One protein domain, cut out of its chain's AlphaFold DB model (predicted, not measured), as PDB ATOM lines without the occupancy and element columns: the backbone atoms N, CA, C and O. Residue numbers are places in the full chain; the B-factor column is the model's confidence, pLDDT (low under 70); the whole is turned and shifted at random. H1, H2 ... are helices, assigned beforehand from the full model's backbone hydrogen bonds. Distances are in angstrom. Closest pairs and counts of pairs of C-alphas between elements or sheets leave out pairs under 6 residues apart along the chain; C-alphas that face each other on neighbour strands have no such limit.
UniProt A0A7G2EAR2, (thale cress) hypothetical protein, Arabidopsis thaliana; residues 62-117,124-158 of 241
ATOM      1  N   ARG A  62      25.701  29.440  61.689       73.25
ATOM      2  CA  ARG A  62      25.380  29.168  60.281       73.25
ATOM      3  C   ARG A  62      23.909  29.448  59.979       73.25
ATOM      4  O   ARG A  62      23.618  30.099  58.979       73.25
ATOM      5  N   LYS A  63      22.984  29.000  60.834       77.12
ATOM      6  CA  LYS A  63      21.543  29.258  60.669       77.12
ATOM      7  C   LYS A  63      21.233  30.761  60.732       77.12
ATOM      8  O   LYS A  63      20.483  31.251  59.890       77.12
ATOM      9  N   HIS A  64      21.847  31.504  61.656       71.81
ATOM     10  CA  HIS A  64      21.694  32.964  61.746       71.81
ATOM     11  C   HIS A  64      22.282  33.708  60.541       71.81
ATOM     12  O   HIS A  64      21.619  34.582  59.987       71.81
ATOM     13  N   LEU A  65      23.478  33.331  60.083       65.25
ATOM     14  CA  LEU A  65      24.088  33.910  58.883       65.25
ATOM     15  C   LEU A  65      23.236  33.655  57.640       65.25
ATOM     16  O   LEU A  65      23.020  34.572  56.853       65.25
ATOM     17  N   VAL A  66      22.704  32.439  57.484       75.19
ATOM     18  CA  VAL A  66      21.791  32.111  56.381       75.19
ATOM     19  C   VAL A  66      20.508  32.937  56.472       75.19
ATOM     20  O   VAL A  66      20.063  33.465  55.454       75.19
ATOM     21  N   ALA A  67      19.938  33.109  57.669       75.88
ATOM     22  CA  ALA A  67      18.737  33.916  57.865       75.88
ATOM     23  C   ALA A  67      18.972  35.392  57.498       75.88
ATOM     24  O   ALA A  67      18.258  35.926  56.647       75.88
ATOM     25  N   ILE A  68      20.019  36.018  58.044       73.94
ATOM     26  CA  ILE A  68      20.378  37.420  57.767       73.94
ATOM     27  C   ILE A  68      20.686  37.619  56.278       73.94
ATOM     28  O   ILE A  68      20.171  38.548  55.652       73.94
ATOM     29  N   ALA A  69      21.476  36.718  55.685       68.75
ATOM     30  CA  ALA A  69      21.799  36.772  54.264       68.75
ATOM     31  C   ALA A  69      20.541  36.629  53.398       68.75
ATOM     32  O   ALA A  69      20.389  37.359  52.419       68.75
ATOM     33  N   SER A  70      19.617  35.736  53.763       75.50
ATOM     34  CA  SER A  70      18.367  35.551  53.021       75.50
ATOM     35  C   SER A  70      17.472  36.791  53.081       75.50
ATOM     36  O   SER A  70      16.965  37.218  52.044       75.50
ATOM     37  N   GLU A  71      17.348  37.440  54.241       78.50
ATOM     38  CA  GLU A  71      16.526  38.642  54.397       78.50
ATOM     39  C   GLU A  71      17.113  39.836  53.630       78.50
ATOM     40  O   GLU A  71      16.394  40.523  52.899       78.50
ATOM     41  N   ALA A  72      18.430  40.047  53.729       73.94
ATOM     42  CA  ALA A  72      19.130  41.085  52.975       73.94
ATOM     43  C   ALA A  72      19.019  40.854  51.460       73.94
ATOM     44  O   ALA A  72      18.763  41.791  50.704       73.94
ATOM     45  N   THR A  73      19.134  39.598  51.021       73.81
ATOM     46  CA  THR A  73      19.009  39.225  49.606       73.81
ATOM     47  C   THR A  73      17.587  39.452  49.096       73.81
ATOM     48  O   THR A  73      17.418  40.006  48.012       73.81
ATOM     49  N   ILE A  74      16.556  39.103  49.876       78.56
ATOM     50  CA  ILE A  74      15.150  39.357  49.520       78.56
ATOM     51  C   ILE A  74      14.879  40.861  49.436       78.56
ATOM     52  O   ILE A  74      14.291  41.317  48.452       78.56
ATOM     53  N   LYS A  75      15.343  41.649  50.414       81.31
ATOM     54  CA  LYS A  75      15.206  43.115  50.402       81.31
ATOM     55  C   LYS A  75      15.914  43.724  49.189       81.31
ATOM     56  O   LYS A  75      15.294  44.492  48.452       81.31
ATOM     57  N   GLY A  76      17.149  43.312  48.912       80.81
ATOM     58  CA  GLY A  76      17.914  43.754  47.745       80.81
ATOM     59  C   GLY A  76      17.234  43.402  46.419       80.81
ATOM     60  O   GLY A  76      17.027  44.279  45.582       80.81
ATOM     61  N   LEU A  77      16.805  42.147  46.247       74.94
ATOM     62  CA  LEU A  77      16.058  41.697  45.067       74.94
ATOM     63  C   LEU A  77      14.735  42.446  44.904       74.94
ATOM     64  O   LEU A  77      14.383  42.801  43.782       74.94
ATOM     65  N   SER A  78      14.014  42.717  45.995       78.00
ATOM     66  CA  SER A  78      12.764  43.481  45.949       78.00
ATOM     67  C   SER A  78      12.998  44.927  45.504       78.00
ATOM     68  O   SER A  78      12.273  45.432  44.646       78.00
ATOM     69  N   PHE A  79      14.077  45.553  45.982       87.56
ATOM     70  CA  PHE A  79      14.473  46.898  45.579       87.56
ATOM     71  C   PHE A  79      14.883  46.939  44.098       87.56
ATOM     72  O   PHE A  79      14.367  47.754  43.332       87.56
ATOM     73  N   LEU A  80      15.729  46.003  43.654       75.44
ATOM     74  CA  LEU A  80      16.155  45.865  42.253       75.44
ATOM     75  C   LEU A  80      14.979  45.566  41.309       75.44
ATOM     76  O   LEU A  80      14.892  46.141  40.224       75.44
ATOM     77  N   SER A  81      14.049  44.715  41.743       80.56
ATOM     78  CA  SER A  81      12.811  44.400  41.022       80.56
ATOM     79  C   SER A  81      11.910  45.626  40.879       80.56
ATOM     80  O   SER A  81      11.383  45.875  39.795       80.56
ATOM     81  N   SER A  82      11.802  46.454  41.926       87.25
ATOM     82  CA  SER A  82      11.011  47.690  41.870       87.25
ATOM     83  C   SER A  82      11.596  48.726  40.902       87.25
ATOM     84  O   SER A  82      10.852  49.473  40.267       87.25
ATOM     85  N   LYS A  83      12.926  48.733  40.733       91.31
ATOM     86  CA  LYS A  83      13.636  49.692  39.879       91.31
ATOM     87  C   LYS A  83      13.640  49.302  38.397       91.31
ATOM     88  O   LYS A  83      13.778  50.172  37.542       91.31
ATOM     89  N   SER A  84      13.483  48.015  38.067       91.12
ATOM     90  CA  SER A  84      13.579  47.514  36.691       91.12
ATOM     91  C   SER A  84      12.507  46.463  36.371       91.12
ATOM     92  O   SER A  84      12.624  45.284  36.705       91.12
ATOM     93  N   LYS A  85      11.476  46.879  35.621       90.94
ATOM     94  CA  LYS A  85      10.445  45.985  35.058       90.94
ATOM     95  C   LYS A  85      11.011  44.800  34.247       90.94
ATOM     96  O   LYS A  85      10.484  43.696  34.410       90.94
ATOM     97  N   PRO A  86      12.034  44.960  33.375       88.56
ATOM     98  CA  PRO A  86      12.582  43.816  32.645       88.56
ATOM     99  C   PRO A  86      13.313  42.838  33.570       88.56
ATOM    100  O   PRO A  86      13.199  41.630  33.369       88.56
ATOM    101  N   PHE A  87      13.977  43.327  34.623       79.06
ATOM    102  CA  PHE A  87      14.603  42.464  35.626       79.06
ATOM    103  C   PHE A  87      13.561  41.628  36.378       79.06
ATOM    104  O   PHE A  87      13.709  40.413  36.479       79.06
ATOM    105  N   ALA A  88      12.456  42.241  36.815       79.12
ATOM    106  CA  ALA A  88      11.362  41.528  37.476       79.12
ATOM    107  C   ALA A  88      10.784  40.399  36.597       79.12
ATOM    108  O   ALA A  88      10.621  39.266  37.060       79.12
ATOM    109  N   LYS A  89      10.545  40.676  35.306       85.50
ATOM    110  CA  LYS A  89      10.092  39.663  34.335       85.50
ATOM    111  C   LYS A  89      11.122  38.549  34.142       85.50
ATOM    112  O   LYS A  89      10.741  37.381  34.110       85.50
ATOM    113  N   ALA A  90      12.408  38.884  34.046       81.50
ATOM    114  CA  ALA A  90      13.479  37.898  33.906       81.50
ATOM    115  C   ALA A  90      13.563  36.971  35.130       81.50
ATOM    116  O   ALA A  90      13.616  35.752  34.971       81.50
ATOM    117  N   VAL A  91      13.484  37.525  36.344       77.81
ATOM    118  CA  VAL A  91      13.466  36.744  37.593       77.81
ATOM    119  C   VAL A  91      12.230  35.841  37.662       77.81
ATOM    120  O   VAL A  91      12.349  34.665  38.005       77.81
ATOM    121  N   GLN A  92      11.052  36.335  37.269       82.94
ATOM    122  CA  GLN A  92       9.827  35.530  37.207       82.94
ATOM    123  C   GLN A  92       9.933  34.383  36.183       82.94
ATOM    124  O   GLN A  92       9.529  33.249  36.468       82.94
ATOM    125  N   HIS A  93      10.508  34.640  35.006       82.38
ATOM    126  CA  HIS A  93      10.767  33.606  34.000       82.38
ATOM    127  C   HIS A  93      11.789  32.571  34.482       82.38
ATOM    128  O   HIS A  93      11.572  31.372  34.310       82.38
ATOM    129  N   ALA A  94      12.861  33.003  35.144       77.38
ATOM    130  CA  ALA A  94      13.854  32.104  35.722       77.38
ATOM    131  C   ALA A  94      13.240  31.215  36.817       77.38
ATOM    132  O   ALA A  94      13.434  29.997  36.809       77.38
ATOM    133  N   ALA A  95      12.430  31.794  37.710       77.38
ATOM    134  CA  ALA A  95      11.737  31.052  38.758       77.38
ATOM    135  C   ALA A  95      10.766  30.013  38.171       77.38
ATOM    136  O   ALA A  95      10.811  28.843  38.548       77.38
ATOM    137  N   THR A  96       9.933  30.399  37.201       81.62
ATOM    138  CA  THR A  96       8.987  29.474  36.546       81.62
ATOM    139  C   THR A  96       9.690  28.384  35.732       81.62
ATOM    140  O   THR A  96       9.254  27.232  35.751       81.62
ATOM    141  N   SER A  97      10.802  28.704  35.064       79.31
ATOM    142  CA  SER A  97      11.631  27.723  34.351       79.31
ATOM    143  C   SER A  97      12.252  26.702  35.310       79.31
ATOM    144  O   SER A  97      12.123  25.494  35.102       79.31
ATOM    145  N   SER A  98      12.824  27.167  36.427       74.06
ATOM    146  CA  SER A  98      13.396  26.300  37.467       74.06
ATOM    147  C   SER A  98      12.349  25.355  38.070       74.06
ATOM    148  O   SER A  98      12.604  24.159  38.229       74.06
ATOM    149  N   GLN A  99      11.132  25.848  38.327       79.69
ATOM    150  CA  GLN A  99      10.018  25.019  38.804       79.69
ATOM    151  C   GLN A  99       9.637  23.923  37.805       79.69
ATOM    152  O   GLN A  99       9.468  22.767  38.200       79.69
ATOM    153  N   LYS A 100       9.536  24.262  36.512       80.88
ATOM    154  CA  LYS A 100       9.250  23.286  35.449       80.88
ATOM    155  C   LYS A 100      10.350  22.231  35.350       80.88
ATOM    156  O   LYS A 100      10.034  21.046  35.261       80.88
ATOM    157  N   ALA A 101      11.616  22.637  35.430       78.31
ATOM    158  CA  ALA A 101      12.751  21.717  35.427       78.31
ATOM    159  C   ALA A 101      12.724  20.775  36.643       78.31
ATOM    160  O   ALA A 101      12.857  19.563  36.481       78.31
ATOM    161  N   LYS A 102      12.460  21.299  37.849       79.44
ATOM    162  CA  LYS A 102      12.322  20.492  39.075       79.44
ATOM    163  C   LYS A 102      11.170  19.493  38.970       79.44
ATOM    164  O   LYS A 102      11.340  18.331  39.331       79.44
ATOM    165  N   ALA A 103      10.019  19.921  38.453       78.81
ATOM    166  CA  ALA A 103       8.874  19.041  38.228       78.81
ATOM    167  C   ALA A 103       9.187  17.949  37.190       78.81
ATOM    168  O   ALA A 103       8.834  16.789  37.396       78.81
ATOM    169  N   GLY A 104       9.895  18.293  36.109       82.50
ATOM    170  CA  GLY A 104      10.350  17.338  35.097       82.50
ATOM    171  C   GLY A 104      11.337  16.310  35.653       82.50
ATOM    172  O   GLY A 104      11.186  15.114  35.411       82.50
ATOM    173  N   LEU A 105      12.296  16.758  36.463       79.12
ATOM    174  CA  LEU A 105      13.281  15.890  37.104       79.12
ATOM    175  C   LEU A 105      12.627  14.958  38.130       79.12
ATOM    176  O   LEU A 105      12.873  13.757  38.098       79.12
ATOM    177  N   MET A 106      11.727  15.478  38.972       73.88
ATOM    178  CA  MET A 106      10.911  14.668  39.886       73.88
ATOM    179  C   MET A 106      10.095  13.623  39.122       73.88
ATOM    180  O   MET A 106      10.103  12.452  39.489       73.88
ATOM    181  N   ARG A 107       9.443  14.016  38.020       77.31
ATOM    182  CA  ARG A 107       8.682  13.093  37.169       77.31
ATOM    183  C   ARG A 107       9.570  11.989  36.592       77.31
ATOM    184  O   ARG A 107       9.160  10.834  36.604       77.31
ATOM    185  N   SER A 108      10.772  12.331  36.129       79.56
ATOM    186  CA  SER A 108      11.745  11.375  35.584       79.56
ATOM    187  C   SER A 108      12.254  10.393  36.648       79.56
ATOM    188  O   SER A 108      12.238   9.181  36.435       79.56
ATOM    189  N   LEU A 109      12.621  10.893  37.833       75.44
ATOM    190  CA  LEU A 109      13.071  10.059  38.952       75.44
ATOM    191  C   LEU A 109      11.974   9.106  39.436       75.44
ATOM    192  O   LEU A 109      12.233   7.923  39.652       75.44
ATOM    193  N   LEU A 110      10.742   9.601  39.561       72.69
ATOM    194  CA  LEU A 110       9.601   8.795  39.994       72.69
ATOM    195  C   LEU A 110       9.220   7.732  38.955       72.69
ATOM    196  O   LEU A 110       8.879   6.614  39.337       72.69
ATOM    197  N   PHE A 111       9.333   8.043  37.659       77.12
ATOM    198  CA  PHE A 111       9.105   7.072  36.584       77.12
ATOM    199  C   PHE A 111      10.136   5.936  36.616       77.12
ATOM    200  O   PHE A 111       9.781   4.773  36.438       77.12
ATOM    201  N   LYS A 112      11.402   6.256  36.911       79.12
ATOM    202  CA  LYS A 112      12.498   5.279  36.978       79.12
ATOM    203  C   LYS A 112      12.398   4.328  38.178       79.12
ATOM    204  O   LYS A 112      12.918   3.222  38.110       79.12
ATOM    205  N   MET A 113      11.726   4.732  39.258       74.94
ATOM    206  CA  MET A 113      11.592   3.926  40.483       74.94
ATOM    207  C   MET A 113      10.328   3.051  40.530       74.94
ATOM    208  O   MET A 113      10.051   2.451  41.564       74.94
ATOM    209  N   HIS A 114       9.543   2.978  39.445       69.56
ATOM    210  CA  HIS A 114       8.273   2.233  39.388       69.56
ATOM    211  C   HIS A 114       7.302   2.535  40.549       69.56
ATOM    212  O   HIS A 114       6.407   1.748  40.854       69.56
ATOM    213  N   CYS A 115       7.438   3.693  41.199       61.06
ATOM    214  CA  CYS A 115       6.511   4.110  42.237       61.06
ATOM    215  C   CYS A 115       5.245   4.647  41.563       61.06
ATOM    216  O   CYS A 115       5.297   5.624  40.812       61.06
ATOM    217  N   GLY A 116       4.095   4.023  41.831       49.41
ATOM    218  CA  GLY A 116       2.794   4.509  41.380       49.41
ATOM    219  C   GLY A 116       2.505   5.892  41.963       49.41
ATOM    220  O   GLY A 116       2.028   6.015  43.091       49.41
ATOM    221  N   PHE A 117       2.805   6.948  41.208       51.81
ATOM    222  CA  PHE A 117       2.531   8.317  41.622       51.81
ATOM    223  C   PHE A 117       1.032   8.603  41.463       51.81
ATOM    224  O   PHE A 117       0.557   9.014  40.405       51.81
ATOM    225  N   ASP A 124      -1.199  22.094  47.973       60.19
ATOM    226  CA  ASP A 124      -1.665  23.420  48.330       60.19
ATOM    227  C   ASP A 124      -0.668  24.393  47.691       60.19
ATOM    228  O   ASP A 124       0.551  24.242  47.832       60.19
ATOM    229  N   ALA A 125      -1.170  25.336  46.893       60.03
ATOM    230  CA  ALA A 125      -0.326  26.260  46.140       60.03
ATOM    231  C   ALA A 125       0.646  27.004  47.074       60.03
ATOM    232  O   ALA A 125       1.751  27.361  46.661       60.03
ATOM    233  N   LYS A 126       0.258  27.164  48.345       61.09
ATOM    234  CA  LYS A 126       1.075  27.741  49.413       61.09
ATOM    235  C   LYS A 126       2.318  26.899  49.734       61.09
ATOM    236  O   LYS A 126       3.421  27.440  49.721       61.09
ATOM    237  N   ASP A 127       2.178  25.588  49.923       60.34
ATOM    238  CA  ASP A 127       3.307  24.698  50.242       60.34
ATOM    239  C   ASP A 127       4.264  24.547  49.056       60.34
ATOM    240  O   ASP A 127       5.487  24.495  49.222       60.34
ATOM    241  N   ALA A 128       3.717  24.549  47.836       62.00
ATOM    242  CA  ALA A 128       4.525  24.578  46.623       62.00
ATOM    243  C   ALA A 128       5.372  25.857  46.559       62.00
ATOM    244  O   ALA A 128       6.577  25.781  46.318       62.00
ATOM    245  N   MET A 129       4.775  27.024  46.826       62.31
ATOM    246  CA  MET A 129       5.500  28.299  46.817       62.31
ATOM    247  C   MET A 129       6.630  28.341  47.855       62.31
ATOM    248  O   MET A 129       7.728  28.773  47.509       62.31
ATOM    249  N   VAL A 130       6.411  27.831  49.072       69.31
ATOM    250  CA  VAL A 130       7.442  27.778  50.131       69.31
ATOM    251  C   VAL A 130       8.591  26.829  49.759       69.31
ATOM    252  O   VAL A 130       9.769  27.157  49.912       69.31
ATOM    253  N   ALA A 131       8.282  25.659  49.195       66.81
ATOM    254  CA  ALA A 131       9.313  24.722  48.746       66.81
ATOM    255  C   ALA A 131      10.140  25.268  47.566       66.81
ATOM    256  O   ALA A 131      11.290  24.865  47.355       66.81
ATOM    257  N   ILE A 132       9.556  26.163  46.771       65.81
ATOM    258  CA  ILE A 132      10.249  26.820  45.668       65.81
ATOM    259  C   ILE A 132      11.119  27.964  46.188       65.81
ATOM    260  O   ILE A 132      12.288  28.023  45.807       65.81
ATOM    261  N   SER A 133      10.613  28.809  47.092       70.00
ATOM    262  CA  SER A 133      11.397  29.915  47.656       70.00
ATOM    263  C   SER A 133      12.672  29.421  48.338       70.00
ATOM    264  O   SER A 133      13.737  30.000  48.127       70.00
ATOM    265  N   ASN A 134      12.591  28.308  49.070       72.94
ATOM    266  CA  ASN A 134      13.750  27.740  49.759       72.94
ATOM    267  C   ASN A 134      14.820  27.240  48.777       72.94
ATOM    268  O   ASN A 134      16.002  27.524  48.955       72.94
ATOM    269  N   ASN A 135      14.418  26.573  47.694       70.44
ATOM    270  CA  ASN A 135      15.368  26.101  46.686       70.44
ATOM    271  C   ASN A 135      15.983  27.251  45.884       70.44
ATOM    272  O   ASN A 135      17.177  27.223  45.591       70.44
ATOM    273  N   THR A 136      15.190  28.261  45.520       72.00
ATOM    274  CA  THR A 136      15.695  29.432  44.798       72.00
ATOM    275  C   THR A 136      16.701  30.197  45.657       72.00
ATOM    276  O   THR A 136      17.770  30.539  45.157       72.00
ATOM    277  N   ALA A 137      16.436  30.364  46.957       73.56
ATOM    278  CA  ALA A 137      17.391  30.965  47.884       73.56
ATOM    279  C   ALA A 137      18.727  30.200  47.913       73.56
ATOM    280  O   ALA A 137      19.779  30.824  47.812       73.56
ATOM    281  N   SER A 138      18.711  28.861  47.951       75.81
ATOM    282  CA  SER A 138      19.947  28.063  47.920       75.81
ATOM    283  C   SER A 138      20.742  28.224  46.621       75.81
ATOM    284  O   SER A 138      21.967  28.306  46.675       75.81
ATOM    285  N   PHE A 139      20.079  28.315  45.464       74.44
ATOM    286  CA  PHE A 139      20.764  28.554  44.188       74.44
ATOM    287  C   PHE A 139      21.378  29.953  44.104       74.44
ATOM    288  O   PHE A 139      22.490  30.086  43.603       74.44
ATOM    289  N   PHE A 140      20.698  30.985  44.608       75.81
ATOM    290  CA  PHE A 140      21.245  32.345  44.635       75.81
ATOM    291  C   PHE A 140      22.394  32.482  45.632       75.81
ATOM    292  O   PHE A 140      23.414  33.071  45.290       75.81
ATOM    293  N   VAL A 141      22.267  31.902  46.829       81.62
ATOM    294  CA  VAL A 141      23.353  31.880  47.821       81.62
ATOM    295  C   VAL A 141      24.543  31.092  47.281       81.62
ATOM    296  O   VAL A 141      25.669  31.569  47.374       81.62
ATOM    297  N   GLY A 142      24.304  29.939  46.648       79.56
ATOM    298  CA  GLY A 142      25.345  29.176  45.964       79.56
ATOM    299  C   GLY A 142      26.006  29.994  44.857       79.56
ATOM    300  O   GLY A 142      27.218  30.164  44.867       79.56
ATOM    301  N   GLY A 143      25.226  30.568  43.943       84.88
ATOM    302  CA  GLY A 143      25.737  31.385  42.841       84.88
ATOM    303  C   GLY A 143      26.532  32.606  43.310       84.88
ATOM    304  O   GLY A 143      27.586  32.886  42.751       84.88
ATOM    305  N   LEU A 144      26.083  33.290  44.366       83.31
ATOM    306  CA  LEU A 144      26.824  34.393  44.981       83.31
ATOM    307  C   LEU A 144      28.106  33.907  45.647       83.31
ATOM    308  O   LEU A 144      29.144  34.527  45.463       83.31
ATOM    309  N   TYR A 145      28.063  32.797  46.379       86.94
ATOM    310  CA  TYR A 145      29.235  32.258  47.060       86.94
ATOM    311  C   TYR A 145      30.301  31.780  46.066       86.94
ATOM    312  O   TYR A 145      31.468  32.140  46.188       86.94
ATOM    313  N   TYR A 146      29.901  31.025  45.041       86.25
ATOM    314  CA  TYR A 146      30.805  30.572  43.984       86.25
ATOM    315  C   TYR A 146      31.262  31.723  43.090       86.25
ATOM    316  O   TYR A 146      32.431  31.767  42.723       86.25
ATOM    317  N   GLY A 147      30.383  32.673  42.773       88.44
ATOM    318  CA  GLY A 147      30.725  33.855  41.986       88.44
ATOM    319  C   GLY A 147      31.718  34.762  42.710       88.44
ATOM    320  O   GLY A 147      32.727  35.140  42.125       88.44
ATOM    321  N   LEU A 148      31.483  35.055  43.993       85.62
ATOM    322  CA  LEU A 148      32.404  35.830  44.829       85.62
ATOM    323  C   LEU A 148      33.701  35.071  45.096       85.62
ATOM    324  O   LEU A 148      34.764  35.677  45.043       85.62
ATOM    325  N   GLY A 149      33.638  33.759  45.337       83.00
ATOM    326  CA  GLY A 149      34.826  32.922  45.512       83.00
ATOM    327  C   GLY A 149      35.692  32.886  44.254       83.00
ATOM    328  O   GLY A 149      36.903  33.073  44.338       83.00
ATOM    329  N   LEU A 150      35.076  32.727  43.080       83.81
ATOM    330  CA  LEU A 150      35.776  32.761  41.798       83.81
ATOM    331  C   LEU A 150      36.342  34.155  41.511       83.81
ATOM    332  O   LEU A 150      37.497  34.273  41.119       83.81
ATOM    333  N   TRP A 151      35.564  35.210  41.767       85.50
ATOM    334  CA  TRP A 151      36.023  36.589  41.627       85.50
ATOM    335  C   TRP A 151      37.218  36.882  42.541       85.50
ATOM    336  O   TRP A 151      38.219  37.424  42.080       85.50
ATOM    337  N   PHE A 152      37.169  36.439  43.801       81.69
ATOM    338  CA  PHE A 152      38.268  36.567  44.757       81.69
ATOM    339  C   PHE A 152      39.516  35.803  44.293       81.69
ATOM    340  O   PHE A 152      40.609  36.363  44.330       81.69
ATOM    341  N   LEU A 153      39.360  34.580  43.765       80.81
ATOM    342  CA  LEU A 153      40.460  33.827  43.145       80.81
ATOM    343  C   LEU A 153      41.086  34.566  41.952       80.81
ATOM    344  O   LEU A 153      42.292  34.474  41.749       80.81
ATOM    345  N   THR A 154      40.285  35.281  41.157       81.06
ATOM    346  CA  THR A 154      40.798  36.039  40.001       81.06
ATOM    347  C   THR A 154      41.423  37.383  40.379       81.06
ATOM    348  O   THR A 154      42.365  37.815  39.723       81.06
ATOM    349  N   MET A 155      40.923  38.043  41.431       76.75
ATOM    350  CA  MET A 155      41.405  39.354  41.893       76.75
ATOM    351  C   MET A 155      42.638  39.264  42.792       76.75
ATOM    352  O   MET A 155      43.424  40.206  42.840       76.75
ATOM    353  N   PHE A 156      42.824  38.141  43.488       66.19
ATOM    354  CA  PHE A 156      44.042  37.834  44.228       66.19
ATOM    355  C   PHE A 156      44.868  36.822  43.429       66.19
ATOM    356  O   PHE A 156      44.838  35.631  43.750       66.19
ATOM    357  N   PRO A 157      45.617  37.252  42.391       59.94
ATOM    358  CA  PRO A 157      46.613  36.383  41.794       59.94
ATOM    359  C   PRO A 157      47.575  36.009  42.916       59.94
ATOM    360  O   PRO A 157      48.237  36.880  43.487       59.94
ATOM    361  N   PHE A 158      47.579  34.727  43.289       55.09
ATOM    362  CA  PHE A 158      48.462  34.182  44.311       55.09
ATOM    363  C   PHE A 158      49.876  34.687  44.031       55.09
ATOM    364  O   PHE A 158      50.499  34.369  43.017       55.09
TER     365      PHE A 158
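This is residues 62 to 117 and 124 to 158 of the 241 residues of the protein "(thale cress) hypothetical protein" of Arabidopsis thaliana (UniProt A0A7G2EAR2). Two helices, H1 and H2, meet at a corner as a V, and the long helix H3 crosses close to both arms. The contacts are few, and residues 108 to 116 and 142 to 158 stick out. The printed part has 91 residues with three named helices, H1, H2, H3 in order, and no named strand: all helix. It is loose, with a radius of gyration of the C-alphas of 16.9 A and spans of 52 by 37 by 29 A.

H1, residues 62 to 83, begins at C-alpha 62 (25.380, 29.168, 60.281) and is 31.2 A long. H2, residues 85 to 112, measures 40.8 A. H3, residues 125 to 155, measures 43.9 A and ends at C-alpha 155 (41.405, 39.354, 41.893).

H1, with residues 80 to 82 alone, and H2, with 87 to 88 alone, touch only at the corner by their tight link; the closest C-alphas, of Ser 81 and Ala 88, are 4.8 A apart. They run opposite ways at a steep tilt of 50 degrees. H3 is close to but not clearly touching H1, closest C-alphas Ser 70 and Ala 137 at 7.0 A, about perpendicular at 85 degrees. H3 is also close to but not clearly touching H2, closest C-alphas Gln 99 and Ile 132 at 7.1 A, only just about perpendicular at 72 degrees. Every O i to N i+4 pair is within hydrogen-bond range in H1 and H2, and 26 of 27 in H3.

The C-alphas farthest apart, of Gly 116 and Phe 158, are 54.5 A apart. Residues 118 to 123 are not printed; C-alphas 117 and 124 are 17.1 A apart across the cut. Mean pLDDT of the printed part is 75.9; residues 65, 69, 114 to 117, 124 to 132 and 156 to 158 are under 70.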